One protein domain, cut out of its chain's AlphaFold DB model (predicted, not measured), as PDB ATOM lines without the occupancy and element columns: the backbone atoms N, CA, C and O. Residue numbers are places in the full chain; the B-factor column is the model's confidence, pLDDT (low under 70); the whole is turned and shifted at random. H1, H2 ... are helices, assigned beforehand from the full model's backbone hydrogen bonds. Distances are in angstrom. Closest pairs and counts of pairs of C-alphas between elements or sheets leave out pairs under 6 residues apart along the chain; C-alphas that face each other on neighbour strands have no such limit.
ATOM      1  N   LYS A  50     150.815 161.961 133.005       95.69
ATOM      2  CA  LYS A  50     149.477 162.477 133.351       95.69
ATOM      3  C   LYS A  50     148.583 161.402 133.965       95.69
ATOM      4  O   LYS A  50     147.875 161.660 134.930       95.69
ATOM      5  N   GLY A  51     148.628 160.184 133.421       94.75
ATOM      6  CA  GLY A  51     147.856 159.063 133.961       94.75
ATOM      7  C   GLY A  51     148.350 158.612 135.338       94.75
ATOM      8  O   GLY A  51     147.544 158.221 136.174       94.75
ATOM      9  N   LEU A  52     149.662 158.685 135.587       97.19
ATOM     10  CA  LEU A  52     150.228 158.393 136.906       97.19
ATOM     11  C   LEU A  52     149.865 159.490 137.912       97.19
ATOM     12  O   LEU A  52     149.465 159.174 139.028       97.19
ATOM     13  N   ASP A  53     149.967 160.752 137.497       97.56
ATOM     14  CA  ASP A  53     149.654 161.928 138.309       97.56
ATOM     15  C   ASP A  53     148.181 161.911 138.730       97.56
ATOM     16  O   ASP A  53     147.904 162.001 139.920       97.56
ATOM     17  N   ALA A  54     147.254 161.618 137.813       97.62
ATOM     18  CA  ALA A  54     145.828 161.489 138.128       97.62
ATOM     19  C   ALA A  54     145.522 160.426 139.204       97.62
ATOM     20  O   ALA A  54     144.570 160.568 139.965       97.62
ATOM     21  N   VAL A  55     146.313 159.348 139.279       97.62
ATOM     22  CA  VAL A  55     146.172 158.329 140.335       97.62
ATOM     23  C   VAL A  55     146.783 158.811 141.649       97.62
ATOM     24  O   VAL A  55     146.234 158.548 142.716       97.62
ATOM     25  N   ILE A  56     147.924 159.498 141.591       97.44
ATOM     26  CA  ILE A  56     148.627 160.012 142.774       97.44
ATOM     27  C   ILE A  56     147.845 161.157 143.426       97.44
ATOM     28  O   ILE A  56     147.831 161.251 144.649       97.44
ATOM     29  N   GLU A  57     147.155 161.978 142.635       97.25
ATOM     30  CA  GLU A  57     146.276 163.063 143.092       97.25
ATOM     31  C   GLU A  57     145.097 162.578 143.947       97.25
ATOM     32  O   GLU A  57     144.483 163.375 144.648       97.25
ATOM     33  N   LEU A  58     144.799 161.273 143.945       96.25
ATOM     34  CA  LEU A  58     143.803 160.672 144.836       96.25
ATOM     35  C   LEU A  58     144.271 160.570 146.301       96.25
ATOM     36  O   LEU A  58     143.493 160.131 147.145       96.25
ATOM     37  N   LEU A  59     145.537 160.885 146.596       96.38
ATOM     38  CA  LEU A  59     146.159 160.750 147.917       96.38
ATOM     39  C   LEU A  59     146.318 162.100 148.625       96.38
ATOM     40  O   LEU A  59     146.484 163.138 147.985       96.38
ATOM     41  N   GLY A  60     146.419 162.062 149.955       94.38
ATOM     42  CA  GLY A  60     146.835 163.200 150.780       94.38
ATOM     43  C   GLY A  60     145.698 164.024 151.384       94.38
ATOM     44  O   GLY A  60     145.969 165.047 152.015       94.38
ATOM     45  N   ASP A  61     144.448 163.588 151.232       95.00
ATOM     46  CA  ASP A  61     143.263 164.221 151.821       95.00
ATOM     47  C   ASP A  61     142.800 163.555 153.136       95.00
ATOM     48  O   ASP A  61     141.811 163.980 153.733       95.00
ATOM     49  N   ASN A  62     143.527 162.540 153.623       95.00
ATOM     50  CA  ASN A  62     143.144 161.640 154.718       95.00
ATOM     51  C   ASN A  62     141.805 160.917 154.476       95.00
ATOM     52  O   ASN A  62     141.111 160.530 155.421       95.00
ATOM     53  N   GLY A  63     141.426 160.751 153.210       95.81
ATOM     54  CA  GLY A  63     140.189 160.125 152.783       95.81
ATOM     55  C   GLY A  63     140.276 158.599 152.644       95.81
ATOM     56  O   GLY A  63     141.202 157.941 153.134       95.81
ATOM     57  N   PRO A  64     139.295 157.991 151.951       95.94
ATOM     58  CA  PRO A  64     139.221 156.541 151.772       95.94
ATOM     59  C   PRO A  64     140.436 155.923 151.070       95.94
ATOM     60  O   PRO A  64     140.757 154.762 151.322       95.94
ATOM     61  N   VAL A  65     141.105 156.673 150.189       96.88
ATOM     62  CA  VAL A  65     142.282 156.186 149.456       96.88
ATOM     63  C   VAL A  65     143.505 156.143 150.371       96.88
ATOM     64  O   VAL A  65     144.219 155.144 150.368       96.88
ATOM     65  N   ASP A  66     143.702 157.143 151.231       97.62
ATOM     66  CA  ASP A  66     144.770 157.113 152.236       97.62
ATOM     67  C   ASP A  66     144.553 155.984 153.256       97.62
ATOM     68  O   ASP A  66     145.492 155.257 153.588       97.62
ATOM     69  N   ALA A  67     143.304 155.748 153.676       97.12
ATOM     70  CA  ALA A  67     142.959 154.593 154.507       97.12
ATOM     71  C   ALA A  67     143.283 153.261 153.803       97.12
ATOM     72  O   ALA A  67     143.859 152.359 154.410       97.12
ATOM     73  N   LEU A  68     142.990 153.149 152.503       97.88
ATOM     74  CA  LEU A  68     143.365 151.985 151.699       97.88
ATOM     75  C   LEU A  68     144.891 151.816 151.602       97.88
ATOM     76  O   LEU A  68     145.401 150.693 151.641       97.88
ATOM     77  N   MET A  69     145.641 152.915 151.498       97.88
ATOM     78  CA  MET A  69     147.101 152.860 151.491       97.88
ATOM     79  C   MET A  69     147.677 152.440 152.844       97.88
ATOM     80  O   MET A  69     148.733 151.805 152.867       97.88
ATOM     81  N   GLU A  70     146.978 152.695 153.950       96.56
ATOM     82  CA  GLU A  70     147.324 152.162 155.271       96.56
ATOM     83  C   GLU A  70     147.021 150.657 155.390       96.56
ATOM     84  O   GLU A  70     147.846 149.897 155.913       96.56
ATOM     85  N   GLU A  71     145.909 150.180 154.818       95.94
ATOM     86  CA  GLU A  71     145.632 148.739 154.675       95.94
ATOM     87  C   GLU A  71     146.764 148.052 153.886       95.94
ATOM     88  O   GLU A  71     147.322 147.041 154.322       95.94
ATOM     89  N   HIS A  72     147.213 148.656 152.783       95.44
ATOM     90  CA  HIS A  72     148.384 148.198 152.027       95.44
ATOM     91  C   HIS A  72     149.687 148.274 152.823       95.44
ATOM     92  O   HIS A  72     150.518 147.363 152.755       95.44
ATOM     93  N   ARG A  73     149.870 149.328 153.625       93.38
ATOM     94  CA  ARG A  73     151.033 149.501 154.501       93.38
ATOM     95  C   ARG A  73     151.041 148.522 155.678       93.38
ATOM     96  O   ARG A  73     152.074 148.405 156.326       93.38
ATOM     97  N   THR A  74     149.970 147.792 155.955       92.12
ATOM     98  CA  THR A  74     149.910 146.845 157.085       92.12
ATOM     99  C   THR A  74     149.573 145.413 156.671       92.12
ATOM    100  O   THR A  74     149.756 144.493 157.465       92.12
ATOM    101  N   PHE A  75     149.126 145.213 155.426       92.62
ATOM    102  CA  PHE A  75     148.482 143.984 154.936       92.62
ATOM    103  C   PHE A  75     147.213 143.611 155.717       92.62
ATOM    104  O   PHE A  75     146.753 142.472 155.661       92.62
ATOM    105  N   ASN A  76     146.620 144.577 156.417       92.62
ATOM    106  CA  ASN A  76     145.386 144.396 157.160       92.62
ATOM    107  C   ASN A  76     144.232 145.057 156.405       92.62
ATOM    108  O   ASN A  76     143.859 146.193 156.682       92.62
ATOM    109  N   TYR A  77     143.708 144.348 155.408       94.00
ATOM    110  CA  TYR A  77     142.621 144.838 154.566       94.00
ATOM    111  C   TYR A  77     141.253 144.562 155.179       94.00
ATOM    112  O   TYR A  77     141.013 143.496 155.753       94.00
ATOM    113  N   ALA A  78     140.320 145.489 154.969       91.44
ATOM    114  CA  ALA A  78     138.921 145.241 155.279       91.44
ATOM    115  C   ALA A  78     138.354 144.112 154.396       91.44
ATOM    116  O   ALA A  78     138.685 143.994 153.215       91.44
ATOM    117  N   SER A  79     137.449 143.302 154.951       84.19
ATOM    118  CA  SER A  79     136.874 142.131 154.267       84.19
ATOM    119  C   SER A  79     135.980 142.489 153.074       84.19
ATOM    120  O   SER A  79     135.930 141.758 152.084       84.19
ATOM    121  N   LYS A  80     135.275 143.624 153.137       84.81
ATOM    122  CA  LYS A  80     134.376 144.071 152.066       84.81
ATOM    123  C   LYS A  80     135.171 144.482 150.827       84.81
ATOM    124  O   LYS A  80     135.951 145.431 150.889       84.81
ATOM    125  N   ASN A  81     134.898 143.831 149.694       86.69
ATOM    126  CA  ASN A  81     135.602 144.032 148.419       86.69
ATOM    127  C   ASN A  81     137.123 143.836 148.536       86.69
ATOM    128  O   ASN A  81     137.890 144.515 147.855       86.69
ATOM    129  N   MET A  82     137.557 142.924 149.409       90.38
ATOM    130  CA  MET A  82     138.970 142.738 149.736       90.38
ATOM    131  C   MET A  82     139.863 142.522 148.494       90.38
ATOM    132  O   MET A  82     140.839 143.262 148.367       90.38
ATOM    133  N   PRO A  83     139.532 141.644 147.520       92.25
ATOM    134  CA  PRO A  83     140.328 141.517 146.297       92.25
ATOM    135  C   PRO A  83     140.539 142.830 145.538       92.25
ATOM    136  O   PRO A  83     141.662 143.152 145.157       92.25
ATOM    137  N   VAL A  84     139.485 143.636 145.380       93.75
ATOM    138  CA  VAL A  84     139.572 144.942 144.709       93.75
ATOM    139  C   VAL A  84     140.465 145.893 145.500       93.75
ATOM    140  O   VAL A  84     141.306 146.562 144.910       93.75
ATOM    141  N   ARG A  85     140.333 145.923 146.831       95.81
ATOM    142  CA  ARG A  85     141.180 146.746 147.709       95.81
ATOM    143  C   ARG A  85     142.658 146.413 147.538       95.81
ATOM    144  O   ARG A  85     143.451 147.322 147.319       95.81
ATOM    145  N   VAL A  86     143.009 145.128 147.572       95.50
ATOM    146  CA  VAL A  86     144.388 144.663 147.358       95.50
ATOM    147  C   VAL A  86     144.887 145.075 145.975       95.50
ATOM    148  O   VAL A  86     145.944 145.684 145.857       95.50
ATOM    149  N   MET A  87     144.127 144.798 144.914       95.44
ATOM    150  CA  MET A  87     144.578 145.114 143.554       95.44
ATOM    151  C   MET A  87     144.754 146.623 143.336       95.44
ATOM    152  O   MET A  87     145.749 147.053 142.753       95.44
ATOM    153  N   VAL A  88     143.817 147.436 143.830       97.19
ATOM    154  CA  VAL A  88     143.847 148.896 143.670       97.19
ATOM    155  C   VAL A  88     144.979 149.522 144.478       97.19
ATOM    156  O   VAL A  88     145.696 150.367 143.951       97.19
ATOM    157  N   SER A  89     145.195 149.105 145.724       97.25
ATOM    158  CA  SER A  89     146.260 149.673 146.554       97.25
ATOM    159  C   SER A  89     147.657 149.369 145.995       97.25
ATOM    160  O   SER A  89     148.514 150.254 145.949       97.25
ATOM    161  N   HIS A  90     147.866 148.151 145.480       96.44
ATOM    162  CA  HIS A  90     149.091 147.766 144.781       96.44
ATOM    163  C   HIS A  90     149.259 148.543 143.468       96.44
ATOM    164  O   HIS A  90     150.370 148.968 143.147       96.44
ATOM    165  N   HIS A  91     148.173 148.798 142.732       97.12
ATOM    166  CA  HIS A  91     148.207 149.644 141.538       97.12
ATOM    167  C   HIS A  91     148.599 151.095 141.861       97.12
ATOM    168  O   HIS A  91     149.458 151.660 141.185       97.12
ATOM    169  N   ILE A  92     148.040 151.686 142.921       97.94
ATOM    170  CA  ILE A  92     148.396 153.039 143.374       97.94
ATOM    171  C   ILE A  92     149.868 153.090 143.800       97.94
ATOM    172  O   ILE A  92     150.600 153.994 143.388       97.94
ATOM    173  N   ALA A  93     150.333 152.100 144.575       96.75
ATOM    174  CA  ALA A  93     151.737 151.987 144.965       96.75
ATOM    175  C   ALA A  93     152.660 151.919 143.736       96.75
ATOM    176  O   ALA A  93     153.652 152.648 143.671       96.75
ATOM    177  N   PHE A  94     152.294 151.106 142.741       96.81
ATOM    178  CA  PHE A  94     152.994 151.010 141.464       96.81
ATOM    179  C   PHE A  94     153.020 152.344 140.714       96.81
ATOM    180  O   PHE A  94     154.089 152.759 140.273       96.81
ATOM    181  N   CYS A  95     151.893 153.055 140.597       97.81
ATOM    182  CA  CYS A  95     151.851 154.354 139.924       97.81
ATOM    183  C   CYS A  95     152.761 155.384 140.603       97.81
ATOM    184  O   CYS A  95     153.537 156.051 139.919       97.81
ATOM    185  N   ARG A  96     152.726 155.467 141.940       97.19
ATOM    186  CA  ARG A  96     153.578 156.376 142.724       97.19
ATOM    187  C   ARG A  96     155.060 156.096 142.509       97.19
ATOM    188  O   ARG A  96     155.844 157.012 142.264       97.19
ATOM    189  N   ASP A  97     155.451 154.830 142.584       96.62
ATOM    190  CA  ASP A  97     156.844 154.445 142.401       96.62
ATOM    191  C   ASP A  97     157.308 154.608 140.954       96.62
ATOM    192  O   ASP A  97     158.400 155.129 140.720       96.62
ATOM    193  N   LYS A  98     156.465 154.248 139.982       96.75
ATOM    194  CA  LYS A  98     156.749 154.440 138.558       96.75
ATOM    195  C   LYS A  98     156.884 155.907 138.192       96.75
ATOM    196  O   LYS A  98     157.744 156.248 137.390       96.75
ATOM    197  N   ARG A  99     156.085 156.784 138.798       96.88
ATOM    198  CA  ARG A  99     156.201 158.230 138.599       96.88
ATOM    199  C   ARG A  99     157.507 158.794 139.152       96.88
ATOM    200  O   ARG A  99     158.045 159.740 138.582       96.88
ATOM    201  N   ARG A 100     157.996 158.227 140.259       95.69
ATOM    202  CA  ARG A 100     159.226 158.649 140.941       95.69
ATOM    203  C   ARG A 100     160.495 158.107 140.281       95.69
ATOM    204  O   ARG A 100     161.510 158.793 140.302       95.69
ATOM    205  N   ARG A 101     160.459 156.875 139.768       94.69
ATOM    206  CA  ARG A 101     161.615 156.147 139.209       94.69
ATOM    207  C   ARG A 101     161.284 155.522 137.847       94.69
ATOM    208  O   ARG A 101     161.403 154.303 137.695       94.69
ATOM    209  N   PRO A 102     160.807 156.297 136.859       95.44
ATOM    210  CA  PRO A 102     160.304 155.737 135.607       95.44
ATOM    211  C   PRO A 102     161.357 154.934 134.828       95.44
ATOM    212  O   PRO A 102     161.025 153.941 134.180       95.44
ATOM    213  N   GLU A 103     162.628 155.306 134.948       94.00
ATOM    214  CA  GLU A 103     163.760 154.629 134.326       94.00
ATOM    215  C   GLU A 103     163.942 153.194 134.821       94.00
ATOM    216  O   GLU A 103     164.238 152.305 134.024       94.00
ATOM    217  N   PHE A 104     163.674 152.939 136.106       93.75
ATOM    218  CA  PHE A 104     163.723 151.591 136.666       93.75
ATOM    219  C   PHE A 104     162.626 150.706 136.063       93.75
ATOM    220  O   PHE A 104     162.877 149.560 135.706       93.75
ATOM    221  N   PHE A 105     161.411 151.238 135.903       93.75
ATOM    222  CA  PHE A 105     160.290 150.478 135.338       93.75
ATOM    223  C   PHE A 105     160.377 150.313 133.817       93.75
ATOM    224  O   PHE A 105     159.692 149.454 133.264       93.75
ATOM    225  N   CYS A 106     161.190 151.124 133.137       93.94
ATOM    226  CA  CYS A 106     161.472 150.976 131.712       93.94
ATOM    227  C   CYS A 106     162.643 150.018 131.453       93.94
ATOM    228  O   CYS A 106     162.572 149.190 130.547       93.94
ATOM    229  N   TRP A 107     163.705 150.107 132.257       92.50
ATOM    230  CA  TRP A 107     164.947 149.354 132.064       92.50
ATOM    231  C   TRP A 107     165.390 148.620 133.337       92.50
ATOM    232  O   TRP A 107     166.520 148.814 133.797       92.50
ATOM    233  N   PRO A 108     164.553 147.739 133.912       90.06
ATOM    234  CA  PRO A 108     164.863 147.104 135.193       90.06
ATOM    235  C   PRO A 108     166.153 146.279 135.137       90.06
ATOM    236  O   PRO A 108     166.915 146.279 136.094       90.06
ATOM    237  N   GLY A 109     166.454 145.639 133.998       87.88
ATOM    238  CA  GLY A 109     167.668 144.833 133.834       87.88
ATOM    239  C   GLY A 109     168.961 145.627 134.045       87.88
ATOM    240  O   GLY A 109     169.846 145.153 134.752       87.88
ATOM    241  N   ILE A 110     169.042 146.850 133.512       89.00
ATOM    242  CA  ILE A 110     170.214 147.724 133.692       89.00
ATOM    243  C   ILE A 110     170.360 148.131 135.160       89.00
ATOM    244  O   ILE A 110     171.447 148.084 135.716       89.00
ATOM    245  N   TRP A 111     169.251 148.457 135.823       87.00
ATOM    246  CA  TRP A 111     169.258 148.919 137.214       87.00
ATOM    247  C   TRP A 111     169.410 147.802 138.257       87.00
ATOM    248  O   TRP A 111     169.553 148.083 139.449       87.00
ATOM    249  N   MET A 112     169.356 146.539 137.831       86.25
ATOM    250  CA  MET A 112     169.411 145.365 138.703       86.25
ATOM    251  C   MET A 112     170.643 144.478 138.480       86.25
ATOM    252  O   MET A 112     170.787 143.481 139.186       86.25
ATOM    253  N   THR A 113     171.516 144.796 137.521       82.75
ATOM    254  CA  THR A 113     172.686 143.967 137.182       82.75
ATOM    255  C   THR A 113     173.964 144.799 137.062       82.75
ATOM    256  O   THR A 113     173.908 146.004 136.841       82.75
ATOM    257  N   GLY A 114     175.122 144.149 137.213       70.75
ATOM    258  CA  GLY A 114     176.437 144.781 137.058       70.75
ATOM    259  C   GLY A 114     176.839 145.722 138.201       70.75
ATOM    260  O   GLY A 114     176.274 145.678 139.295       70.75
ATOM    261  N   ASP A 115     177.830 146.571 137.922       69.56
ATOM    262  CA  ASP A 115     178.394 147.549 138.867       69.56
ATOM    263  C   ASP A 115     177.414 148.693 139.207       69.56
ATOM    264  O   ASP A 115     177.598 149.401 140.197       69.56
ATOM    265  N   ASP A 116     176.339 148.840 138.426       64.50
ATOM    266  CA  ASP A 116     175.284 149.843 138.613       64.50
ATOM    267  C   ASP A 116     174.159 149.385 139.561       64.50
ATOM    268  O   ASP A 116     173.188 150.122 139.775       64.50
ATOM    269  N   PHE A 117     174.270 148.192 140.166       74.94
ATOM    270  CA  PHE A 117     173.288 147.725 141.143       74.94
ATOM    271  C   PHE A 117     173.182 148.699 142.321       74.94
ATOM    272  O   PHE A 117     174.099 148.859 143.130       74.94
ATOM    273  N   LYS A 118     171.998 149.301 142.475       75.25
ATOM    274  CA  LYS A 118     171.657 150.099 143.655       75.25
ATOM    275  C   LYS A 118     170.745 149.283 144.570       75.25
ATOM    276  O   LYS A 118     169.703 148.818 144.101       75.25
ATOM    277  N   PRO A 119     171.038 149.173 145.880       80.19
ATOM    278  CA  PRO A 119     170.170 148.474 146.833       80.19
ATOM    279  C   PRO A 119     168.707 148.942 146.790       80.19
ATOM    280  O   PRO A 119     167.783 148.144 146.940       80.19
ATOM    281  N   GLU A 120     168.489 150.227 146.510       84.94
ATOM    282  CA  GLU A 120     167.164 150.822 146.314       84.94
ATOM    283  C   GLU A 120     166.397 150.210 145.135       84.94
ATOM    284  O   GLU A 120     165.198 149.973 145.253       84.94
ATOM    285  N   ALA A 121     167.072 149.920 144.017       85.69
ATOM    286  CA  ALA A 121     166.462 149.278 142.853       85.69
ATOM    287  C   ALA A 121     166.080 147.825 143.165       85.69
ATOM    288  O   ALA A 121     164.995 147.379 142.799       85.69
ATOM    289  N   GLY A 122     166.916 147.110 143.927       87.06
ATOM    290  CA  GLY A 122     166.581 145.780 144.439       87.06
ATOM    291  C   GLY A 122     165.361 145.798 145.367       87.06
ATOM    292  O   GLY A 122     164.451 144.983 145.219       87.06
ATOM    293  N   SER A 123     165.293 146.762 146.289       87.94
ATOM    294  CA  SER A 123     164.129 146.936 147.167       87.94
ATOM    295  C   SER A 123     162.863 147.279 146.380       87.94
ATOM    296  O   SER A 123     161.795 146.730 146.668       87.94
ATOM    297  N   LEU A 124     162.980 148.137 145.366       90.50
ATOM    298  CA  LEU A 124     161.876 148.507 144.489       90.50
ATOM    299  C   LEU A 124     161.375 147.304 143.684       90.50
ATOM    300  O   LEU A 124     160.174 147.062 143.637       90.50
ATOM    301  N   PHE A 125     162.288 146.498 143.137       90.19
ATOM    302  CA  PHE A 125     161.948 145.256 142.450       90.19
ATOM    303  C   PHE A 125     161.161 144.309 143.353       90.19
ATOM    304  O   PHE A 125     160.057 143.903 143.000       90.19
ATOM    305  N   ILE A 126     161.695 144.006 144.542       88.19
ATOM    306  CA  ILE A 126     161.067 143.085 145.498       88.19
ATOM    307  C   ILE A 126     159.666 143.565 145.894       88.19
ATOM    308  O   ILE A 126     158.759 142.746 146.038       88.19
ATOM    309  N   THR A 127     159.479 144.879 146.042       89.00
ATOM    310  CA  THR A 127     158.191 145.488 146.413       89.00
ATOM    311  C   THR A 127     157.106 145.257 145.360       89.00
ATOM    312  O   THR A 127     155.945 145.075 145.718       89.00
ATOM    313  N   HIS A 128     157.478 145.233 144.076       91.06
ATOM    314  CA  HIS A 128     156.547 145.096 142.948       91.06
ATOM    315  C   HIS A 128     156.487 143.679 142.362       91.06
ATOM    316  O   HIS A 128     155.874 143.466 141.316       91.06
ATOM    317  N   LEU A 129     157.093 142.693 143.029       89.69
ATOM    318  CA  LEU A 129     156.895 141.287 142.686       89.69
ATOM    319  C   LEU A 129     155.449 140.855 142.948       89.69
ATOM    320  O   LEU A 129     154.746 141.412 143.793       89.69
ATOM    321  N   SER A 130     155.021 139.797 142.257       88.56
ATOM    322  CA  SER A 130     153.715 139.200 142.509       88.56
ATOM    323  C   SER A 130     153.580 138.766 143.975       88.56
ATOM    324  O   SER A 130     154.497 138.178 144.564       88.56
TER     325      SER A 130
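AT A GLANCE: This is residues 50 to 130 of the 231 residues of an uncharacterized protein of Mesorhizobium sp. B1-1-8 (UniProt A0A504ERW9). The long helix H3 makes the middle, with H1 and H2 packed on it; H4 and H5 lead into H6, which runs back. The printed part, 81 residues with six named helices and no named strand, is all helix. It is only just loose, close to compact; the radius of gyration of the C-alphas is 14.3 A, the spans 45 by 26 by 17 A.

HOW THE PARTS SIT: H1, residues 50 to 56, touches residues 92 to 99 alone of H3, residues 82 to 100, at a steep tilt of 58 degrees; the closest C-alphas are Leu 52 and Cys 95, 5.3 A. H2, residues 64 to 74, about perpendicular at 90 degrees, touches residues 85 to 90 alone; the closest C-alphas are Met 69 and Ser 89, 5.9 A. O i to N i+4 pairs are within hydrogen-bond range, in H1 2 of 3.

IN THESE COORDINATES: C-alpha 50 is at (149.477, 162.477, 133.351). H4 is residues 102 to 106, H5 108 to 112, H6 119 to 127.

THE WHOLE: The printed part has no cut; residues 115 to 116 have pLDDT under 70.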